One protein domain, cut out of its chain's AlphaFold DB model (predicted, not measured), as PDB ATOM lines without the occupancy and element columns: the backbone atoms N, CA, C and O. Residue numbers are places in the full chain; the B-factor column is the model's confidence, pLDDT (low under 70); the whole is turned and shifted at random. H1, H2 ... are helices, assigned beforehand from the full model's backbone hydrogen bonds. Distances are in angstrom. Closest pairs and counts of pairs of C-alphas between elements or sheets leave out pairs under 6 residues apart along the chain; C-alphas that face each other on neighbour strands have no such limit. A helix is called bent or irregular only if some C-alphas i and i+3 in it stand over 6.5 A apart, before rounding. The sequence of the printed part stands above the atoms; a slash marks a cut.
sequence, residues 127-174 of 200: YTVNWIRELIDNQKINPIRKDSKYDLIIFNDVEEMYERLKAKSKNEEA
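Overview. This is residues 127 to 174 of the 200 residues of an uncharacterized protein of Lactovum miscens (UniProt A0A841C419). Two separate helices, H1 and H2, stand at the two ends of a loose model, and a long link of residues 139 to 157 runs through the space between them, folding back on itself near Lys 149. Residues 155 to 160 and 162 to 174, which take in most of H2 and the tail after it, stick out. The printed part has 48 residues with two named helices, H1 then H2 along the chain, and no named strand; the class is all helix. The whole is loose, with a radius of gyration of the C-alphas of 13.2 A and spans of 35 by 25 by 16 A.

Along the chain. H1 and H2 are equally long in residues, 12 each. H1 is residues 127 to 138 and measures 15.1 A from first to last C-alpha, beginning at C-alpha 127 at (143.977, 190.402, 180.288). H2 is residues 158 to 169 and measures 16.3 A, ending at C-alpha 169 at (119.538, 181.216, 177.376). In the link between them, C-alpha 149 is at (135.032, 184.432, 184.569).

Arrangement. H1 and H2 are apart, with no C-alpha of the one within 8 A of the other. Neither helix is bent. In both H1 and H2 every O i to N i+4 pair is within hydrogen-bond range.

Size, cuts and confidence. The two C-alphas farthest apart are those of Asn 138 and Lys 170, at 35.9 A. The printed part has no cut, and the link from H1 to H2, 19 residues, is long. Its C-alphas lie 2 to 17 A from the mean of the C-alphas. The mean pLDDT of the printed part is 88.0, and residues 172 and 174 are under 70.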
ATOM      1  N   TYR A 127     143.518 190.583 181.668       91.81
ATOM      2  CA  TYR A 127     143.977 190.402 180.288       91.81
ATOM      3  C   TYR A 127     142.839 190.428 179.262       91.81
ATOM      4  O   TYR A 127     143.061 190.867 178.135       91.81
ATOM      5  N   THR A 128     141.635 189.980 179.622       92.69
ATOM      6  CA  THR A 128     140.461 190.025 178.737       92.69
ATOM      7  C   THR A 128     139.940 191.447 178.631       92.69
ATOM      8  O   THR A 128     139.648 191.915 177.532       92.69
ATOM      9  N   VAL A 129     139.890 192.172 179.752       91.00
ATOM     10  CA  VAL A 129     139.546 193.600 179.760       91.00
ATOM     11  C   VAL A 129     140.534 194.391 178.898       91.00
ATOM     12  O   VAL A 129     140.110 195.165 178.039       91.00
ATOM     13  N   ASN A 130     141.834 194.140 179.057       91.00
ATOM     14  CA  ASN A 130     142.880 194.777 178.259       91.00
ATOM     15  C   ASN A 130     142.780 194.404 176.777       91.00
ATOM     16  O   ASN A 130     142.946 195.267 175.922       91.00
ATOM     17  N   TRP A 131     142.444 193.153 176.450       93.12
ATOM     18  CA  TRP A 131     142.202 192.744 175.065       93.12
ATOM     19  C   TRP A 131     141.054 193.539 174.426       93.12
ATOM     20  O   TRP A 131     141.208 194.054 173.319       93.12
ATOM     21  N   ILE A 132     139.931 193.702 175.140       90.44
ATOM     22  CA  ILE A 132     138.783 194.500 174.675       90.44
ATOM     23  C   ILE A 132     139.188 195.970 174.492       90.44
ATOM     24  O   ILE A 132     138.798 196.596 173.508       90.44
ATOM     25  N   ARG A 133     139.989 196.523 175.410       88.56
ATOM     26  CA  ARG A 133     140.499 197.901 175.323       88.56
ATOM     27  C   ARG A 133     141.422 198.107 174.129       88.56
ATOM     28  O   ARG A 133     141.211 199.043 173.373       88.56
ATOM     29  N   GLU A 134     142.379 197.214 173.895       92.75
ATOM     30  CA  GLU A 134     143.264 197.284 172.723       92.75
ATOM     31  C   GLU A 134     142.487 197.213 171.400       92.75
ATOM     32  O   GLU A 134     142.832 197.906 170.440       92.75
ATOM     33  N   LEU A 135     141.403 196.429 171.357       90.88
ATOM     34  CA  LEU A 135     140.519 196.371 170.197       90.88
ATOM     35  C   LEU A 135     139.774 197.697 169.971       90.88
ATOM     36  O   LEU A 135     139.730 198.178 168.843       90.88
ATOM     37  N   ILE A 136     139.184 198.282 171.017       85.69
ATOM     38  CA  ILE A 136     138.347 199.491 170.903       85.69
ATOM     39  C   ILE A 136     139.200 200.756 170.744       85.69
ATOM     40  O   ILE A 136     138.949 201.565 169.855       85.69
ATOM     41  N   ASP A 137     140.200 200.926 171.607       86.81
ATOM     42  CA  ASP A 137     140.958 202.170 171.735       86.81
ATOM     43  C   ASP A 137     142.104 202.238 170.708       86.81
ATOM     44  O   ASP A 137     142.358 203.297 170.135       86.81
ATOM     45  N   ASN A 138     142.761 201.103 170.428       89.06
ATOM     46  CA  ASN A 138     143.937 201.035 169.548       89.06
ATOM     47  C   ASN A 138     143.684 200.311 168.216       89.06
ATOM     48  O   ASN A 138     144.590 200.271 167.381       89.06
ATOM     49  N   GLN A 139     142.494 199.731 168.008       90.31
ATOM     50  CA  GLN A 139     142.140 198.954 166.809       90.31
ATOM     51  C   GLN A 139     143.109 197.789 166.537       90.31
ATOM     52  O   GLN A 139     143.368 197.422 165.389       90.31
ATOM     53  N   LYS A 140     143.664 197.195 167.601       92.62
ATOM     54  CA  LYS A 140     144.605 196.072 167.523       92.62
ATOM     55  C   LYS A 140     143.931 194.767 167.915       92.62
ATOM     56  O   LYS A 140     143.376 194.639 169.003       92.62
ATOM     57  N   ILE A 141     144.051 193.765 167.049       92.12
ATOM     58  CA  ILE A 141     143.568 192.410 167.323       92.12
ATOM     59  C   ILE A 141     144.717 191.596 167.916       92.12
ATOM     60  O   ILE A 141     145.617 191.153 167.206       92.12
ATOM     61  N   ASN A 142     144.681 191.398 169.231       91.38
ATOM     62  CA  ASN A 142     145.614 190.519 169.932       91.38
ATOM     63  C   ASN A 142     145.076 189.071 169.975       91.38
ATOM     64  O   ASN A 142     143.889 188.844 169.730       91.38
ATOM     65  N   PRO A 143     145.895 188.062 170.313       90.25
ATOM     66  CA  PRO A 143     145.395 186.709 170.542       90.25
ATOM     67  C   PRO A 143     144.406 186.660 171.715       90.25
ATOM     68  O   PRO A 143     144.701 187.165 172.802       90.25
ATOM     69  N   ILE A 144     143.252 186.022 171.509       88.75
ATOM     70  CA  ILE A 144     142.259 185.800 172.567       88.75
ATOM     71  C   ILE A 144     142.770 184.713 173.510       88.75
ATOM     72  O   ILE A 144     143.171 183.631 173.078       88.75
ATOM     73  N   ARG A 145     142.738 184.997 174.813       89.25
ATOM     74  CA  ARG A 145     143.060 184.032 175.867       89.25
ATOM     75  C   ARG A 145     141.776 183.529 176.508       89.25
ATOM     76  O   ARG A 145     140.812 184.277 176.634       89.25
ATOM     77  N   LYS A 146     141.776 182.266 176.939       91.62
ATOM     78  CA  LYS A 146     140.660 181.707 177.706       91.62
ATOM     79  C   LYS A 146     140.576 182.412 179.057       91.62
ATOM     80  O   LYS A 146     141.588 182.528 179.741       91.62
ATOM     81  N   ASP A 147     139.385 182.849 179.428       92.94
ATOM     82  CA  ASP A 147     139.090 183.520 180.691       92.94
ATOM     83  C   ASP A 147     138.234 182.615 181.584       92.94
ATOM     84  O   ASP A 147     137.465 181.790 181.089       92.94
ATOM     85  N   SER A 148     138.465 182.676 182.897       91.94
ATOM     86  CA  SER A 148     137.788 181.809 183.870       91.94
ATOM     87  C   SER A 148     136.420 182.350 184.306       91.94
ATOM     88  O   SER A 148     135.573 181.587 184.767       91.94
ATOM     89  N   LYS A 149     136.205 183.660 184.138       89.62
ATOM     90  CA  LYS A 149     135.032 184.432 184.569       89.62
ATOM     91  C   LYS A 149     134.186 184.914 183.389       89.62
ATOM     92  O   LYS A 149     133.002 185.188 183.573       89.62
ATOM     93  N   TYR A 150     134.772 185.009 182.194       88.94
ATOM     94  CA  TYR A 150     134.133 185.580 181.009       88.94
ATOM     95  C   TYR A 150     134.282 184.700 179.759       88.94
ATOM     96  O   TYR A 150     135.370 184.254 179.417       88.94
ATOM     97  N   ASP A 151     133.192 184.499 179.014       88.25
ATOM     98  CA  ASP A 151     133.225 183.764 177.744       88.25
ATOM     99  C   ASP A 151     133.314 184.738 176.561       88.25
ATOM    100  O   ASP A 151     132.332 185.408 176.234       88.25
ATOM    101  N   LEU A 152     134.459 184.771 175.873       88.62
ATOM    102  CA  LEU A 152     134.624 185.462 174.591       88.62
ATOM    103  C   LEU A 152     134.764 184.435 173.461       88.62
ATOM    104  O   LEU A 152     135.711 183.650 173.446       88.62
ATOM    105  N   ILE A 153     133.823 184.442 172.516       86.94
ATOM    106  CA  ILE A 153     133.793 183.511 171.380       86.94
ATOM    107  C   ILE A 153     133.511 184.301 170.105       86.94
ATOM    108  O   ILE A 153     132.571 185.093 170.062       86.94
ATOM    109  N   ILE A 154     134.319 184.064 169.072       87.94
ATOM    110  CA  ILE A 154     134.101 184.580 167.719       87.94
ATOM    111  C   ILE A 154     133.551 183.434 166.876       87.94
ATOM    112  O   ILE A 154     134.123 182.345 166.873       87.94
ATOM    113  N   PHE A 155     132.450 183.685 166.173       88.38
ATOM    114  CA  PHE A 155     131.830 182.730 165.262       88.38
ATOM    115  C   PHE A 155     132.064 183.168 163.821       88.38
ATOM    116  O   PHE A 155     132.008 184.360 163.520       88.38
ATOM    117  N   ASN A 156     132.294 182.199 162.939       91.00
ATOM    118  CA  ASN A 156     132.349 182.439 161.495       91.00
ATOM    119  C   ASN A 156     130.958 182.386 160.850       91.00
ATOM    120  O   ASN A 156     130.790 182.849 159.726       91.00
ATOM    121  N   ASP A 157     129.979 181.821 161.560       91.12
ATOM    122  CA  ASP A 157     128.612 181.642 161.096       91.12
ATOM    123  C   ASP A 157     127.596 182.169 162.124       91.12
ATOM    124  O   ASP A 157     127.714 181.963 163.337       91.12
ATOM    125  N   VAL A 158     126.595 182.893 161.623       88.00
ATOM    126  CA  VAL A 158     125.583 183.556 162.457       88.00
ATOM    127  C   VAL A 158     124.567 182.551 163.007       88.00
ATOM    128  O   VAL A 158     124.062 182.749 164.114       88.00
ATOM    129  N   GLU A 159     124.272 181.478 162.271       89.56
ATOM    130  CA  GLU A 159     123.359 180.423 162.714       89.56
ATOM    131  C   GLU A 159     123.980 179.638 163.877       89.56
ATOM    132  O   GLU A 159     123.329 179.451 164.906       89.56
ATOM    133  N   GLU A 160     125.274 179.311 163.794       91.50
ATOM    134  CA  GLU A 160     126.032 178.691 164.887       91.50
ATOM    135  C   GLU A 160     126.033 179.567 166.151       91.50
ATOM    136  O   GLU A 160     125.739 179.089 167.255       91.50
ATOM    137  N   MET A 161     126.306 180.870 165.996       90.88
ATOM    138  CA  MET A 161     126.235 181.828 167.102       90.88
ATOM    139  C   MET A 161     124.840 181.820 167.745       90.88
ATOM    140  O   MET A 161     124.711 181.791 168.973       90.88
ATOM    141  N   TYR A 162     123.789 181.851 166.925       89.69
ATOM    142  CA  TYR A 162     122.412 181.932 167.393       89.69
ATOM    143  C   TYR A 162     121.964 180.668 168.134       89.69
ATOM    144  O   TYR A 162     121.385 180.768 169.221       89.69
ATOM    145  N   GLU A 163     122.280 179.481 167.617       90.56
ATOM    146  CA  GLU A 163     121.963 178.215 168.286       90.56
ATOM    147  C   GLU A 163     122.700 178.078 169.623       90.56
ATOM    148  O   GLU A 163     122.114 177.672 170.634       90.56
ATOM    149  N   ARG A 164     123.960 178.523 169.692       88.25
ATOM    150  CA  ARG A 164     124.708 178.555 170.952       88.25
ATOM    151  C   ARG A 164     124.112 179.532 171.965       88.25
ATOM    152  O   ARG A 164     124.028 179.207 173.151       88.25
ATOM    153  N   LEU A 165     123.660 180.702 171.514       87.31
ATOM    154  CA  LEU A 165     122.971 181.673 172.368       87.31
ATOM    155  C   LEU A 165     121.647 181.121 172.909       87.31
ATOM    156  O   LEU A 165     121.392 181.264 174.105       87.31
ATOM    157  N   LYS A 166     120.842 180.446 172.074       87.88
ATOM    158  CA  LYS A 166     119.613 179.755 172.509       87.88
ATOM    159  C   LYS A 166     119.897 178.679 173.549       87.88
ATOM    160  O   LYS A 166     119.154 178.538 174.516       87.88
ATOM    161  N   ALA A 167     120.951 177.890 173.348       87.31
ATOM    162  CA  ALA A 167     121.341 176.875 174.315       87.31
ATOM    163  C   ALA A 167     121.706 177.516 175.663       87.31
ATOM    164  O   ALA A 167     121.235 177.059 176.702       87.31
ATOM    165  N   LYS A 168     122.471 178.618 175.642       84.62
ATOM    166  CA  LYS A 168     122.876 179.351 176.851       84.62
ATOM    167  C   LYS A 168     121.695 180.033 177.549       84.62
ATOM    168  O   LYS A 168     121.641 180.021 178.773       84.62
ATOM    169  N   SER A 169     120.718 180.553 176.802       83.62
ATOM    170  CA  SER A 169     119.538 181.216 177.376       83.62
ATOM    171  C   SER A 169     118.582 180.277 178.112       83.62
ATOM    172  O   SER A 169     117.678 180.759 178.784       83.62
ATOM    173  N   LYS A 170     118.742 178.951 177.989       83.69
ATOM    174  CA  LYS A 170     117.978 177.981 178.793       83.69
ATOM    175  C   LYS A 170     118.402 177.974 180.262       83.69
ATOM    176  O   LYS A 170     117.648 177.489 181.097       83.69
ATOM    177  N   ASN A 171     119.602 178.467 180.574       79.69
ATOM    178  CA  ASN A 171     120.060 178.604 181.947       79.69
ATOM    179  C   ASN A 171     119.662 179.984 182.494       79.69
ATOM    180  O   ASN A 171     120.352 180.975 182.259       79.69
ATOM    181  N   GLU A 172     118.549 180.035 183.223       68.75
ATOM    182  CA  GLU A 172     117.999 181.276 183.783       68.75
ATOM    183  C   GLU A 172     118.839 181.852 184.939       68.75
ATOM    184  O   GLU A 172     118.737 183.045 185.227       68.75
ATOM    185  N   GLU A 173     119.722 181.056 185.561       71.25
ATOM    186  CA  GLU A 173     120.586 181.514 186.661       71.25
ATOM    187  C   GLU A 173     121.628 182.545 186.200       71.25
ATOM    188  O   GLU A 173     122.036 183.412 186.971       71.25
ATOM    189  N   ALA A 174     122.026 182.495 184.924       66.62
ATOM    190  CA  ALA A 174     122.990 183.424 184.333       66.62
ATOM    191  C   ALA A 174     122.352 184.742 183.839       66.62
ATOM    192  O   ALA A 174     123.061 185.635 183.368       66.62
TER     193      ALA A 174